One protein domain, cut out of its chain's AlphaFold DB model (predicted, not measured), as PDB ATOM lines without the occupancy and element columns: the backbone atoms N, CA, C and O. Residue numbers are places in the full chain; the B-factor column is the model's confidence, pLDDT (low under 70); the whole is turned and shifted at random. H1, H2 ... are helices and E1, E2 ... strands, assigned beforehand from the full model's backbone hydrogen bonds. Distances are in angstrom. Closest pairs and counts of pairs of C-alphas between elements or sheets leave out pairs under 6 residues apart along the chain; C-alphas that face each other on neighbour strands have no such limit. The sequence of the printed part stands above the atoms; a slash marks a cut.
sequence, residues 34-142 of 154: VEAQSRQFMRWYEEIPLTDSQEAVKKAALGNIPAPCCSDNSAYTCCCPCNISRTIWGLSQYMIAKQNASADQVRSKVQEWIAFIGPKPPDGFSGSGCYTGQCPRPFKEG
ATOM      1  N   VAL A  34      30.504  54.431  -0.633       96.50
ATOM      2  CA  VAL A  34      31.163  53.615  -1.656       96.50
ATOM      3  C   VAL A  34      32.212  52.699  -1.031       96.50
ATOM      4  O   VAL A  34      32.293  51.536  -1.422       96.50
ATOM      5  N   GLU A  35      32.997  53.169  -0.060       96.19
ATOM      6  CA  GLU A  35      34.092  52.379   0.497       96.19
ATOM      7  C   GLU A  35      33.585  51.251   1.378       96.19
ATOM      8  O   GLU A  35      33.893  50.077   1.133       96.19
ATOM      9  N   ALA A  36      32.787  51.594   2.388       97.12
ATOM     10  CA  ALA A  36      32.294  50.620   3.347       97.12
ATOM     11  C   ALA A  36      31.475  49.528   2.644       97.12
ATOM     12  O   ALA A  36      31.650  48.337   2.922       97.12
ATOM     13  N   GLN A  37      30.630  49.922   1.685       97.81
ATOM     14  CA  GLN A  37      29.771  48.986   0.962       97.81
ATOM     15  C   GLN A  37      30.552  48.161  -0.057       97.81
ATOM     16  O   GLN A  37      30.318  46.958  -0.138       97.81
ATOM     17  N   SER A  38      31.550  48.728  -0.744       98.19
ATOM     18  CA  SER A  38      32.418  47.933  -1.624       98.19
ATOM     19  C   SER A  38      33.131  46.830  -0.852       98.19
ATOM     20  O   SER A  38      33.077  45.666  -1.246       98.19
ATOM     21  N   ARG A  39      33.726  47.160   0.303       97.62
ATOM     22  CA  ARG A  39      34.382  46.164   1.164       97.62
ATOM     23  C   ARG A  39      33.397  45.104   1.653       97.62
ATOM     24  O   ARG A  39      33.731  43.924   1.663       97.62
ATOM     25  N   GLN A  40      32.185  45.504   2.039       97.69
ATOM     26  CA  GLN A  40      31.156  44.562   2.477       97.69
ATOM     27  C   GLN A  40      30.726  43.616   1.356       97.69
ATOM     28  O   GLN A  40      30.623  42.411   1.577       97.69
ATOM     29  N   PHE A  41      30.499  44.141   0.156       98.38
ATOM     30  CA  PHE A  41      30.076  43.331  -0.977       98.38
ATOM     31  C   PHE A  41      31.205  42.392  -1.404       98.38
ATOM     32  O   PHE A  41      30.963  41.212  -1.609       98.38
ATOM     33  N   MET A  42      32.454  42.857  -1.430       97.94
ATOM     34  CA  MET A  42      33.609  41.992  -1.689       97.94
ATOM     35  C   MET A  42      33.736  40.859  -0.658       97.94
ATOM     36  O   MET A  42      33.991  39.728  -1.055       97.94
ATOM     37  N   ARG A  43      33.471  41.112   0.633       97.69
ATOM     38  CA  ARG A  43      33.407  40.042   1.648       97.69
ATOM     39  C   ARG A  43      32.284  39.045   1.373       97.69
ATOM     40  O   ARG A  43      32.513  37.843   1.370       97.69
ATOM     41  N   TRP A  44      31.076  39.524   1.074       98.00
ATOM     42  CA  TRP A  44      29.958  38.643   0.712       98.00
ATOM     43  C   TRP A  44      30.229  37.812  -0.538       98.00
ATOM     44  O   TRP A  44      29.678  36.719  -0.665       98.00
ATOM     45  N   TYR A  45      31.067  38.304  -1.453       97.44
ATOM     46  CA  TYR A  45      31.489  37.516  -2.601       97.44
ATOM     47  C   TYR A  45      32.234  36.240  -2.175       97.44
ATOM     48  O   TYR A  45      31.989  35.170  -2.727       97.44
ATOM     49  N   GLU A  46      33.093  36.349  -1.165       96.75
ATOM     50  CA  GLU A  46      33.919  35.250  -0.657       96.75
ATOM     51  C   GLU A  46      33.160  34.338   0.322       96.75
ATOM     52  O   GLU A  46      33.356  33.125   0.322       96.75
ATOM     53  N   GLU A  47      32.279  34.908   1.146       97.88
ATOM     54  CA  GLU A  47      31.649  34.203   2.272       97.88
ATOM     55  C   GLU A  47      30.311  33.527   1.938       97.88
ATOM     56  O   GLU A  47      29.879  32.630   2.666       97.88
ATOM     57  N   ILE A  48      29.612  33.966   0.884       98.25
ATOM     58  CA  ILE A  48      28.253  33.503   0.569       98.25
ATOM     59  C   ILE A  48      28.280  32.602  -0.672       98.25
ATOM     60  O   ILE A  48      28.161  33.109  -1.788       98.25
ATOM     61  N   PRO A  49      28.385  31.272  -0.509       97.75
ATOM     62  CA  PRO A  49      28.203  30.357  -1.625       97.75
ATOM     63  C   PRO A  49      26.734  30.350  -2.065       97.75
ATOM     64  O   PRO A  49      25.826  30.397  -1.231       97.75
ATOM     65  N   LEU A  50      26.504  30.254  -3.375       98.19
ATOM     66  CA  LEU A  50      25.177  30.023  -3.941       98.19
ATOM     67  C   LEU A  50      24.977  28.543  -4.263       98.19
ATOM     68  O   LEU A  50      25.905  27.855  -4.686       98.19
ATOM     69  N   THR A  51      23.750  28.057  -4.088       98.56
ATOM     70  CA  THR A  51      23.313  26.790  -4.689       98.56
ATOM     71  C   THR A  51      23.146  26.945  -6.203       98.56
ATOM     72  O   THR A  51      22.997  28.058  -6.707       98.56
ATOM     73  N   ASP A  52      23.049  25.836  -6.941       98.56
ATOM     74  CA  ASP A  52      22.814  25.872  -8.395       98.56
ATOM     75  C   ASP A  52      21.550  26.662  -8.778       98.56
ATOM     76  O   ASP A  52      21.543  27.430  -9.742       98.56
ATOM     77  N   SER A  53      20.473  26.515  -7.996       98.38
ATOM     78  CA  SER A  53      19.228  27.260  -8.206       98.38
ATOM     79  C   SER A  53      19.400  28.763  -7.977       98.38
ATOM     80  O   SER A  53      18.840  29.568  -8.718       98.38
ATOM     81  N   GLN A  54      20.197  29.158  -6.985       98.69
ATOM     82  CA  GLN A  54      20.509  30.555  -6.703       98.69
ATOM     83  C   GLN A  54      21.453  31.149  -7.759       98.69
ATOM     84  O   GLN A  54      21.250  32.283  -8.200       98.69
ATOM     85  N   GLU A  55      22.438  30.386  -8.239       98.62
ATOM     86  CA  GLU A  55      23.316  30.821  -9.330       98.62
ATOM     87  C   GLU A  55      22.519  31.020 -10.631       98.62
ATOM     88  O   GLU A  55      22.778  31.964 -11.378       98.62
ATOM     89  N   ALA A  56      21.476  30.216 -10.876       98.56
ATOM     90  CA  ALA A  56      20.564  30.436 -11.999       98.56
ATOM     91  C   ALA A  56      19.831  31.791 -11.908       98.56
ATOM     92  O   ALA A  56      19.686  32.475 -12.925       98.56
ATOM     93  N   VAL A  57      19.434  32.225 -10.703       98.56
ATOM     94  CA  VAL A  57      18.858  33.565 -10.472       98.56
ATOM     95  C   VAL A  57      19.890  34.652 -10.768       98.56
ATOM     96  O   VAL A  57      19.599  35.594 -11.509       98.56
ATOM     97  N   LYS A  58      21.117  34.502 -10.260       98.50
ATOM     98  CA  LYS A  58      22.222  35.440 -10.516       98.50
ATOM     99  C   LYS A  58      22.532  35.550 -12.009       98.50
ATOM    100  O   LYS A  58      22.681  36.661 -12.517       98.50
ATOM    101  N   LYS A  59      22.552  34.429 -12.733       98.50
ATOM    102  CA  LYS A  59      22.729  34.390 -14.190       98.50
ATOM    103  C   LYS A  59      21.603  35.115 -14.924       98.50
ATOM    104  O   LYS A  59      21.883  35.921 -15.809       98.50
ATOM    105  N   ALA A  60      20.347  34.874 -14.548       98.38
ATOM    106  CA  ALA A  60      19.191  35.549 -15.141       98.38
ATOM    107  C   ALA A  60      19.182  37.068 -14.869       98.38
ATOM    108  O   ALA A  60      18.739  37.855 -15.710       98.38
ATOM    109  N   ALA A  61      19.684  37.496 -13.710       98.12
ATOM    110  CA  ALA A  61      19.812  38.906 -13.358       98.12
ATOM    111  C   ALA A  61      20.937  39.586 -14.151       98.12
ATOM    112  O   ALA A  61      20.688  40.517 -14.923       98.12
ATOM    113  N   LEU A  62      22.164  39.092 -13.967       98.12
ATOM    114  CA  LEU A  62      23.403  39.739 -14.392       98.12
ATOM    115  C   LEU A  62      23.748  39.506 -15.866       98.12
ATOM    116  O   LEU A  62      24.479  40.306 -16.443       98.12
ATOM    117  N   GLY A  63      23.217  38.450 -16.492       97.31
ATOM    118  CA  GLY A  63      23.450  38.146 -17.908       97.31
ATOM    119  C   GLY A  63      22.935  39.225 -18.869       97.31
ATOM    120  O   GLY A  63      23.418  39.319 -19.990       97.31
ATOM    121  N   ASN A  64      22.002  40.067 -18.410       93.50
ATOM    122  CA  ASN A  64      21.399  41.156 -19.187       93.50
ATOM    123  C   ASN A  64      21.986  42.540 -18.864       93.50
ATOM    124  O   ASN A  64      21.457  43.554 -19.311       93.50
ATOM    125  N   ILE A  65      23.047  42.604 -18.059       95.50
ATOM    126  CA  ILE A  65      23.749  43.846 -17.729       95.50
ATOM    127  C   ILE A  65      25.118  43.771 -18.407       95.50
ATOM    128  O   ILE A  65      25.850  42.833 -18.105       95.50
ATOM    129  N   PRO A  66      25.505  44.703 -19.293       94.69
ATOM    130  CA  PRO A  66      26.881  44.772 -19.783       94.69
ATOM    131  C   PRO A  66      27.865  44.954 -18.620       94.69
ATOM    132  O   PRO A  66      27.583  45.707 -17.685       94.69
ATOM    133  N   ALA A  67      29.019  44.287 -18.643       94.00
ATOM    134  CA  ALA A  67      30.012  44.488 -17.593       94.00
ATOM    135  C   ALA A  67      30.578  45.920 -17.678       94.00
ATOM    136  O   ALA A  67      30.993  46.340 -18.761       94.00
ATOM    137  N   PRO A  68      30.681  46.660 -16.556       92.19
ATOM    138  CA  PRO A  68      31.148  48.050 -16.576       92.19
ATOM    139  C   PRO A  68      32.538  48.236 -17.201       92.19
ATOM    140  O   PRO A  68      32.807  49.219 -17.885       92.19
ATOM    141  N   CYS A  69      33.437  47.278 -16.992       89.69
ATOM    142  CA  CYS A  69      34.820  47.357 -17.453       89.69
ATOM    143  C   CYS A  69      35.071  46.743 -18.843       89.69
ATOM    144  O   CYS A  69      36.111  47.030 -19.437       89.69
ATOM    145  N   CYS A  70      34.147  45.921 -19.360       90.38
ATOM    146  CA  CYS A  70      34.267  45.188 -20.627       90.38
ATOM    147  C   CYS A  70      32.868  44.916 -21.211       90.38
ATOM    148  O   CYS A  70      32.237  43.916 -20.867       90.38
ATOM    149  N   SER A  71      32.375  45.781 -22.097       91.38
ATOM    150  CA  SER A  71      31.014  45.689 -22.651       91.38
ATOM    151  C   SER A  71      30.776  44.468 -23.544       91.38
ATOM    152  O   SER A  71      29.627  44.135 -23.814       91.38
ATOM    153  N   ASP A  72      31.842  43.785 -23.977       92.44
ATOM    154  CA  ASP A  72      31.759  42.532 -24.743       92.44
ATOM    155  C   ASP A  72      31.201  41.374 -23.898       92.44
ATOM    156  O   ASP A  72      30.776  40.349 -24.429       92.44
ATOM    157  N   ASN A  73      31.217  41.527 -22.572       94.12
ATOM    158  CA  ASN A  73      30.717  40.557 -21.612       94.12
ATOM    159  C   ASN A  73      29.556  41.128 -20.803       94.12
ATOM    160  O   ASN A  73      29.372  42.336 -20.669       94.12
ATOM    161  N   SER A  74      28.795  40.227 -20.188       96.44
ATOM    162  CA  SER A  74      27.816  40.603 -19.173       96.44
ATOM    163  C   SER A  74      28.476  40.749 -17.800       96.44
ATOM    164  O   SER A  74      29.548  40.198 -17.546       96.44
ATOM    165  N   ALA A  75      27.806  41.411 -16.861       96.12
ATOM    166  CA  ALA A  75      28.204  41.466 -15.460       96.12
ATOM    167  C   ALA A  75      28.258  40.062 -14.819       96.12
ATOM    168  O   ALA A  75      28.939  39.878 -13.812       96.12
ATOM    169  N   TYR A  76      27.590  39.063 -15.412       96.75
ATOM    170  CA  TYR A  76      27.731  37.655 -15.032       96.75
ATOM    171  C   TYR A  76      29.031  37.032 -15.563       96.75
ATOM    172  O   TYR A  76      29.741  36.363 -14.823       96.75
ATOM    173  N   THR A  77      29.340  37.250 -16.846       91.88
ATOM    174  CA  THR A  77      30.463  36.613 -17.561       91.88
ATOM    175  C   THR A  77      31.737  37.453 -17.593       91.88
ATOM    176  O   THR A  77      32.648  37.138 -18.355       91.88
ATOM    177  N   CYS A  78      31.806  38.539 -16.820       83.81
ATOM    178  CA  CYS A  78      32.951  39.444 -16.822       83.81
ATOM    179  C   CYS A  78      34.263  38.662 -16.641       83.81
ATOM    180  O   CYS A  78      34.409  37.873 -15.708       83.81
ATOM    181  N   CYS A  79      35.211  38.893 -17.550       71.94
ATOM    182  CA  CYS A  79      36.406  38.069 -17.717       71.94
ATOM    183  C   CYS A  79      37.398  38.135 -16.544       71.94
ATOM    184  O   CYS A  79      38.240  37.248 -16.412       71.94
ATOM    185  N   CYS A  80      37.303  39.160 -15.692       84.69
ATOM    186  CA  CYS A  80      38.246  39.402 -14.607       84.69
ATOM    187  C   CYS A  80      37.529  39.571 -13.261       84.69
ATOM    188  O   CYS A  80      36.625  40.410 -13.156       84.69
ATOM    189  N   PRO A  81      37.992  38.895 -12.192       90.88
ATOM    190  CA  PRO A  81      37.571  39.203 -10.834       90.88
ATOM    191  C   PRO A  81      38.277  40.491 -10.387       90.88
ATOM    192  O   PRO A  81      39.206  40.452  -9.592       90.88
ATOM    193  N   CYS A  82      37.914  41.637 -10.956       94.62
ATOM    194  CA  CYS A  82      38.322  42.952 -10.460       94.62
ATOM    195  C   CYS A  82      37.368  43.416  -9.352       94.62
ATOM    196  O   CYS A  82      36.319  42.802  -9.136       94.62
ATOM    197  N   ASN A  83      37.710  44.481  -8.631       96.31
ATOM    198  CA  ASN A  83      36.934  44.874  -7.456       96.31
ATOM    199  C   ASN A  83      35.510  45.314  -7.807       96.31
ATOM    200  O   ASN A  83      34.584  44.914  -7.106       96.31
ATOM    201  N   ILE A  84      35.281  45.981  -8.944       95.38
ATOM    202  CA  ILE A  84      33.905  46.255  -9.395       95.38
ATOM    203  C   ILE A  84      33.097  44.961  -9.604       95.38
ATOM    204  O   ILE A  84      31.994  44.844  -9.070       95.38
ATOM    205  N   SER A  85      33.661  43.947 -10.269       96.31
ATOM    206  CA  SER A  85      32.994  42.649 -10.457       96.31
ATOM    207  C   SER A  85      32.723  41.955  -9.124       96.31
ATOM    208  O   SER A  85      31.608  41.493  -8.899       96.31
ATOM    209  N   ARG A  86      33.692  41.955  -8.196       97.44
ATOM    210  CA  ARG A  86      33.506  41.395  -6.845       97.44
ATOM    211  C   ARG A  86      32.366  42.080  -6.094       97.44
ATOM    212  O   ARG A  86      31.564  41.389  -5.474       97.44
ATOM    213  N   THR A  87      32.254  43.408  -6.171       97.88
ATOM    214  CA  THR A  87      31.142  44.122  -5.518       97.88
ATOM    215  C   THR A  87      29.788  43.759  -6.129       97.88
ATOM    216  O   THR A  87      28.841  43.491  -5.393       97.88
ATOM    217  N   ILE A  88      29.698  43.665  -7.460       98.00
ATOM    218  CA  ILE A  88      28.470  43.264  -8.160       98.00
ATOM    219  C   ILE A  88      28.072  41.835  -7.778       98.00
ATOM    220  O   ILE A  88      26.911  41.572  -7.448       98.00
ATOM    221  N   TRP A  89      29.027  40.907  -7.803       98.38
ATOM    222  CA  TRP A  89      28.777  39.509  -7.477       98.38
ATOM    223  C   TRP A  89      28.389  39.336  -6.015       98.38
ATOM    224  O   TRP A  89      27.391  38.680  -5.743       98.38
ATOM    225  N   GLY A  90      29.098  39.966  -5.082       98.25
ATOM    226  CA  GLY A  90      28.795  39.852  -3.661       98.25
ATOM    227  C   GLY A  90      27.463  40.475  -3.249       98.25
ATOM    228  O   GLY A  90      26.717  39.852  -2.495       98.25
ATOM    229  N   LEU A  91      27.110  41.643  -3.802       98.62
ATOM    230  CA  LEU A  91      25.773  42.229  -3.640       98.62
ATOM    231  C   LEU A  91      24.691  41.249  -4.119       98.62
ATOM    232  O   LEU A  91      23.739  40.966  -3.393       98.62
ATOM    233  N   SER A  92      24.877  40.681  -5.314       98.44
ATOM    234  CA  SER A  92      23.941  39.710  -5.892       98.44
ATOM    235  C   SER A  92      23.804  38.463  -5.016       98.44
ATOM    236  O   SER A  92      22.691  38.007  -4.762       98.44
ATOM    237  N   GLN A  93      24.922  37.924  -4.518       98.50
ATOM    238  CA  GLN A  93      24.924  36.735  -3.665       98.50
ATOM    239  C   GLN A  93      24.171  36.971  -2.358       98.50
ATOM    240  O   GLN A  93      23.352  36.139  -1.973       98.50
ATOM    241  N   TYR A  94      24.391  38.111  -1.702       98.25
ATOM    242  CA  TYR A  94      23.670  38.456  -0.480       98.25
ATOM    243  C   TYR A  94      22.162  38.574  -0.719       98.25
ATOM    244  O   TYR A  94      21.378  37.936  -0.016       98.25
ATOM    245  N   MET A  95      21.750  39.327  -1.742       98.06
ATOM    246  CA  MET A  95      20.331  39.506  -2.064       98.06
ATOM    247  C   MET A  95      19.642  38.164  -2.348       98.06
ATOM    248  O   MET A  95      18.559  37.892  -1.833       98.06
ATOM    249  N   ILE A  96      20.285  37.282  -3.111       97.94
ATOM    250  CA  ILE A  96      19.706  35.982  -3.461       97.94
ATOM    251  C   ILE A  96      19.683  35.043  -2.249       97.94
ATOM    252  O   ILE A  96      18.651  34.454  -1.942       97.94
ATOM    253  N   ALA A  97      20.802  34.901  -1.536       97.88
ATOM    254  CA  ALA A  97      20.930  33.893  -0.486       97.88
ATOM    255  C   ALA A  97      20.301  34.299   0.851       97.88
ATOM    256  O   ALA A  97      19.921  33.424   1.630       97.88
ATOM    257  N   LYS A  98      20.237  35.601   1.154       96.31
ATOM    258  CA  LYS A  98      19.772  36.115   2.453       96.31
ATOM    259  C   LYS A  98      18.421  36.811   2.380       96.31
ATOM    260  O   LYS A  98      17.683  36.751   3.354       96.31
ATOM    261  N   GLN A  99      18.087  37.425   1.246       95.44
ATOM    262  CA  GLN A  99      16.805  38.115   1.057       95.44
ATOM    263  C   GLN A  99      15.850  37.358   0.127       95.44
ATOM    264  O   GLN A  99      14.724  37.804  -0.065       95.44
ATOM    265  N   ASN A 100      16.279  36.222  -0.444       95.81
ATOM    266  CA  ASN A 100      15.506  35.460  -1.427       95.81
ATOM    267  C   ASN A 100      15.047  36.329  -2.617       95.81
ATOM    268  O   ASN A 100      13.943  36.166  -3.137       95.81
ATOM    269  N   ALA A 101      15.887  37.288  -3.020       96.25
ATOM    270  CA  ALA A 101      15.554  38.248  -4.062       96.25
ATOM    271  C   ALA A 101      15.407  37.578  -5.437       96.25
ATOM    272  O   ALA A 101      16.166  36.676  -5.802       96.25
ATOM    273  N   SER A 102      14.458  38.074  -6.228       97.12
ATOM    274  CA  SER A 102      14.252  37.643  -7.610       97.12
ATOM    275  C   SER A 102      15.323  38.198  -8.556       97.12
ATOM    276  O   SER A 102      16.035  39.157  -8.246       97.12
ATOM    277  N   ALA A 103      15.407  37.632  -9.765       98.19
ATOM    278  CA  ALA A 103      16.360  38.088 -10.776       98.19
ATOM    279  C   ALA A 103      16.168  39.571 -11.153       98.19
ATOM    280  O   ALA A 103      17.150  40.278 -11.378       98.19
ATOM    281  N   ASP A 104      14.926  40.058 -11.190       97.06
ATOM    282  CA  ASP A 104      14.634  41.455 -11.528       97.06
ATOM    283  C   ASP A 104      15.024  42.415 -10.397       97.06
ATOM    284  O   ASP A 104      15.576  43.484 -10.661       97.06
ATOM    285  N   GLN A 105      14.827  42.012  -9.138       96.62
ATOM    286  CA  GLN A 105      15.254  42.794  -7.972       96.62
ATOM    287  C   GLN A 105      16.778  42.922  -7.916       96.62
ATOM    288  O   GLN A 105      17.303  44.023  -7.739       96.62
ATOM    289  N   VAL A 106      17.492  41.814  -8.134       97.94
ATOM    290  CA  VAL A 106      18.960  41.805  -8.213       97.94
ATOM    291  C   VAL A 106      19.435  42.679  -9.370       97.94
ATOM    292  O   VAL A 106      20.324  43.507  -9.182       97.94
ATOM    293  N   ARG A 107      18.825  42.545 -10.557       98.31
ATOM    294  CA  ARG A 107      19.196  43.340 -11.736       98.31
ATOM    295  C   ARG A 107      19.067  44.838 -11.465       98.31
ATOM    296  O   ARG A 107      20.037  45.561 -11.682       98.31
ATOM    297  N   SER A 108      17.914  45.279 -10.956       97.06
ATOM    298  CA  SER A 108      17.666  46.692 -10.628       97.06
ATOM    299  C   SER A 108      18.706  47.219  -9.645       97.06
ATOM    300  O   SER A 108      19.363  48.227  -9.899       97.06
ATOM    301  N   LYS A 109      18.928  46.494  -8.544       97.62
ATOM    302  CA  LYS A 109      19.817  46.950  -7.473       97.62
ATOM    303  C   LYS A 109      21.288  46.982  -7.897       97.62
ATOM    304  O   LYS A 109      22.029  47.870  -7.487       97.62
ATOM    305  N   VAL A 110      21.713  46.061  -8.759       97.81
ATOM    306  CA  VAL A 110      23.064  46.073  -9.341       97.81
ATOM    307  C   VAL A 110      23.246  47.241 -10.309       97.81
ATOM    308  O   VAL A 110      24.295  47.881 -10.286       97.81
ATOM    309  N   GLN A 111      22.245  47.563 -11.131       97.12
ATOM    310  CA  GLN A 111      22.296  48.746 -12.000       97.12
ATOM    311  C   GLN A 111      22.374  50.042 -11.179       97.12
ATOM    312  O   GLN A 111      23.180  50.917 -11.497       97.12
ATOM    313  N   GLU A 112      21.605  50.136 -10.089       97.00
ATOM    314  CA  GLU A 112      21.703  51.235  -9.122       97.00
ATOM    315  C   GLU A 112      23.110  51.326  -8.512       97.00
ATOM    316  O   GLU A 112      23.673  52.417  -8.448       97.00
ATOM    317  N   TRP A 113      23.714  50.197  -8.121       97.75
ATOM    318  CA  TRP A 113      25.072  50.171  -7.566       97.75
ATOM    319  C   TRP A 113      26.111  50.667  -8.573       97.75
ATOM    320  O   TRP A 113      26.920  51.534  -8.245       97.75
ATOM    321  N   ILE A 114      26.058  50.174  -9.815       96.62
ATOM    322  CA  ILE A 114      26.955  50.597 -10.901       96.62
ATOM    323  C   ILE A 114      26.845  52.112 -11.124       96.62
ATOM    324  O   ILE A 114      27.864  52.798 -11.205       96.62
ATOM    325  N   ALA A 115      25.625  52.654 -11.171       95.94
ATOM    326  CA  ALA A 115      25.401  54.092 -11.315       95.94
ATOM    327  C   ALA A 115      25.867  54.897 -10.086       95.94
ATOM    328  O   ALA A 115      26.319  56.043 -10.206       95.94
ATOM    329  N   PHE A 116      25.763  54.312  -8.892       97.00
ATOM    330  CA  PHE A 116      26.187  54.941  -7.647       97.00
ATOM    331  C   PHE A 116      27.709  55.120  -7.589       97.00
ATOM    332  O   PHE A 116      28.164  56.239  -7.334       97.00
ATOM    333  N   ILE A 117      28.479  54.069  -7.895       96.31
ATOM    334  CA  ILE A 117      29.950  54.074  -7.792       96.31
ATOM    335  C   ILE A 117      30.666  54.682  -9.000       96.31
ATOM    336  O   ILE A 117      31.794  55.155  -8.866       96.31
ATOM    337  N   GLY A 118      30.047  54.619 -10.179       93.31
ATOM    338  CA  GLY A 118      30.679  55.014 -11.432       93.31
ATOM    339  C   GLY A 118      30.694  56.522 -11.687       93.31
ATOM    340  O   GLY A 118      30.075  57.299 -10.942       93.31
ATOM    341  N   PRO A 119      31.354  56.943 -12.784       92.25
ATOM    342  CA  PRO A 119      31.261  58.305 -13.293       92.25
ATOM    343  C   PRO A 119      29.804  58.682 -13.563       92.25
ATOM    344  O   PRO A 119      28.977  57.842 -13.934       92.25
ATOM    345  N   LYS A 120      29.469  59.957 -13.366       89.25
ATOM    346  CA  LYS A 120      28.098  60.437 -13.565       89.25
ATOM    347  C   LYS A 120      27.805  60.650 -15.056       89.25
ATOM    348  O   LYS A 120      28.738  60.813 -15.840       89.25
ATOM    349  N   PRO A 121      26.527  60.621 -15.472       80.94
ATOM    350  CA  PRO A 121      26.164  60.908 -16.854       80.94
ATOM    351  C   PRO A 121      26.711  62.269 -17.327       80.94
ATOM    352  O   PRO A 121      26.739  63.208 -16.528       80.94
ATOM    353  N   PRO A 122      27.091  62.402 -18.613       83.62
ATOM    354  CA  PRO A 122      26.953  61.406 -19.682       83.62
ATOM    355  C   PRO A 122      28.070  60.349 -19.736       83.62
ATOM    356  O   PRO A 122      27.969  59.439 -20.553       83.62
ATOM    357  N   ASP A 123      29.101  60.443 -18.894       83.31
ATOM    358  CA  ASP A 123      30.334  59.663 -19.064       83.31
ATOM    359  C   ASP A 123      30.135  58.173 -18.755       83.31
ATOM    360  O   ASP A 123      30.467  57.317 -19.575       83.31
ATOM    361  N   GLY A 124      29.554  57.862 -17.589       87.81
ATOM    362  CA  GLY A 124      29.342  56.483 -17.139       87.81
ATOM    363  C   GLY A 124      30.610  55.618 -17.192       87.81
ATOM    364  O   GLY A 124      31.736  56.106 -17.264       87.81
ATOM    365  N   PHE A 125      30.442  54.297 -17.147       91.94
ATOM    366  CA  PHE A 125      31.539  53.391 -17.476       91.94
ATOM    367  C   PHE A 125      31.624  53.199 -18.989       91.94
ATOM    368  O   PHE A 125      30.621  52.909 -19.636       91.94
ATOM    369  N   SER A 126      32.832  53.289 -19.544       90.88
ATOM    370  CA  SER A 126      33.044  53.193 -20.992       90.88
ATOM    371  C   SER A 126      32.829  51.793 -21.571       90.88
ATOM    372  O   SER A 126      32.747  51.650 -22.788       90.88
ATOM    373  N   GLY A 127      32.846  50.744 -20.738       91.12
ATOM    374  CA  GLY A 127      32.882  49.357 -21.208       91.12
ATOM    375  C   GLY A 127      34.220  48.934 -21.831       91.12
ATOM    376  O   GLY A 127      34.340  47.805 -22.286       91.12
ATOM    377  N   SER A 128      35.243  49.794 -21.847       91.50
ATOM    378  CA  SER A 128      36.551  49.520 -22.472       91.50
ATOM    379  C   SER A 128      37.719  49.514 -21.480       91.50
ATOM    380  O   SER A 128      38.886  49.427 -21.879       91.50
ATOM    381  N   GLY A 129      37.428  49.611 -20.180       89.38
ATOM    382  CA  GLY A 129      38.424  49.731 -19.114       89.38
ATOM    383  C   GLY A 129      39.453  48.597 -19.093       89.38
ATOM    384  O   GLY A 129      40.636  48.847 -18.853       89.38
ATOM    385  N   CYS A 130      39.029  47.374 -19.430       87.12
ATOM    386  CA  CYS A 130      39.905  46.205 -19.542       87.12
ATOM    387  C   CYS A 130      40.990  46.356 -20.621       87.12
ATOM    388  O   CYS A 130      42.093  45.850 -20.444       87.12
ATOM    389  N   TYR A 131      40.703  47.063 -21.714       89.62
ATOM    390  CA  TYR A 131      41.624  47.215 -22.849       89.62
ATOM    391  C   TYR A 131      42.469  48.490 -22.773       89.62
ATOM    392  O   TYR A 131      43.440  48.642 -23.506       89.62
ATOM    393  N   THR A 132      42.098  49.417 -21.890       90.69
ATOM    394  CA  THR A 132      42.669  50.772 -21.821       90.69
ATOM    395  C   THR A 132      43.429  51.043 -20.522       90.69
ATOM    396  O   THR A 132      43.775  52.186 -20.231       90.69
ATOM    397  N   GLY A 133      43.706  50.001 -19.729       89.88
ATOM    398  CA  GLY A 133      44.514  50.112 -18.513       89.88
ATOM    399  C   GLY A 133      43.805  50.810 -17.346       89.88
ATOM    400  O   GLY A 133      44.471  51.378 -16.484       89.88
ATOM    401  N   GLN A 134      42.470  50.767 -17.290       92.44
ATOM    402  CA  GLN A 134      41.683  51.416 -16.227       92.44
ATOM    403  C   GLN A 134      41.535  50.549 -14.969       92.44
ATOM    404  O   GLN A 134      41.000  50.994 -13.956       92.44
ATOM    405  N   CYS A 135      42.015  49.304 -15.000       92.50
ATOM    406  CA  CYS A 135      41.887  48.360 -13.892       92.50
ATOM    407  C   CYS A 135      42.327  48.897 -12.513       92.50
ATOM    408  O   CYS A 135      41.565  48.705 -11.563       92.50
ATOM    409  N   PRO A 136      43.484  49.576 -12.359       94.12
ATOM    410  CA  PRO A 136      43.927  50.070 -11.055       94.12
ATOM    411  C   PRO A 136      43.255  51.382 -10.627       94.12
ATOM    412  O   PRO A 136      43.532  51.870  -9.537       94.12
ATOM    413  N   ARG A 137      42.419  51.999 -11.473       95.31
ATOM    414  CA  ARG A 137      41.859  53.325 -11.188       95.31
ATOM    415  C   ARG A 137      40.608  53.269 -10.300       95.31
ATOM    416  O   ARG A 137      39.895  52.260 -10.332       95.31
ATOM    417  N   PRO A 138      40.307  54.365  -9.578       96.00
ATOM    418  CA  PRO A 138      39.037  54.584  -8.890       96.00
ATOM    419  C   PRO A 138      37.789  54.310  -9.731       96.00
ATOM    420  O   PRO A 138      37.753  54.649 -10.916       96.00
ATOM    421  N   PHE A 139      36.711  53.825  -9.104       95.38
ATOM    422  CA  PHE A 139      35.407  53.681  -9.774       95.38
ATOM    423  C   PHE A 139      34.895  55.004 -10.353       95.38
ATOM    424  O   PHE A 139      34.459  55.039 -11.502       95.38
ATOM    425  N   LYS A 140      35.014  56.103  -9.595       94.50
ATOM    426  CA  LYS A 140      34.517  57.433  -9.992       94.50
ATOM    427  C   LYS A 140      35.209  58.012 -11.232       94.50
ATOM    428  O   LYS A 140      34.692  58.945 -11.835       94.50
ATOM    429  N   GLU A 141      36.358  57.453 -11.610       93.94
ATOM    430  CA  GLU A 141      37.147  57.820 -12.793       93.94
ATOM    431  C   GLU A 141      36.987  56.802 -13.939       93.94
ATOM    432  O   GLU A 141      37.744  56.824 -14.907       93.94
ATOM    433  N   GLY A 142      36.024  55.881 -13.830       92.19
ATOM    434  CA  GLY A 142      35.771  54.831 -14.821       92.19
ATOM    435  C   GLY A 142      36.673  53.603 -14.663       92.19
ATOM    436  O   GLY A 142      36.723  52.750 -15.551       92.19
TER     437      GLY A 142
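Overview. This is residues 34 to 142 of the 154 residues of an uncharacterized protein of Acidobacteriia bacterium (UniProt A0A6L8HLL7). Helix H3 makes the core, with H1 crossing it on one side, H4 folded back beside it as a hairpin, and H2 packed where H3 ends and H4 begins. At the other end of the longest axis, away from H2, lies a loop region, residues 118 to 142. The printed part has 109 residues, with four named helices and one named strand in the order H1, H2, E1, H3, H4, and is mostly helix. It is compact, with a radius of gyration of the C-alphas of 13.0 A and spans of 36 by 28 by 23 A.

Arrangement. H1, residues 34 to 47, touches the hub H3, residues 83 to 99, at a steep tilt of 66 degrees, the same way; their closest C-alphas, of Tyr 45 and Gly 90, are 3.7 A apart. H2, residues 52 to 62, touches H3 at residues 92 to 97 alone, with C-alphas of Gln 54 and Ile 96 closest at 6.4 A. H2 also touches H4, residues 103 to 117, at its residues 103 to 107 alone; the closest C-alphas, of Ala 61 and Ala 103, are 4.4 A apart. H3 and H4 touch as a helical hairpin, opposite ways at 37 degrees, only just steep, with C-alphas of Ser 92 and Val 106 closest at 5.9 A. E1, residues 70 to 74, pairs with no named strand and is apart from H1 and H4. In the four helices every O i to N i+4 pair is within hydrogen-bond range.

Along the chain. H1 begins at C-alpha 34 (31.163, 53.615, -1.656) and spans 19.8 A. H2 spans 15.1 A and E1 8.0 A. H3 spans 22.9 A from C-alpha 83 (36.934, 44.874, -7.456). H4 spans 21.2 A, ending at C-alpha 117 (29.950, 54.074, -7.792).

Size, cuts and confidence. The C-alphas farthest apart, of Thr 51 and Pro 122, are 37.9 A apart. The printed part has no cut and no long link between named elements. No printed residue is under 70 in pLDDT.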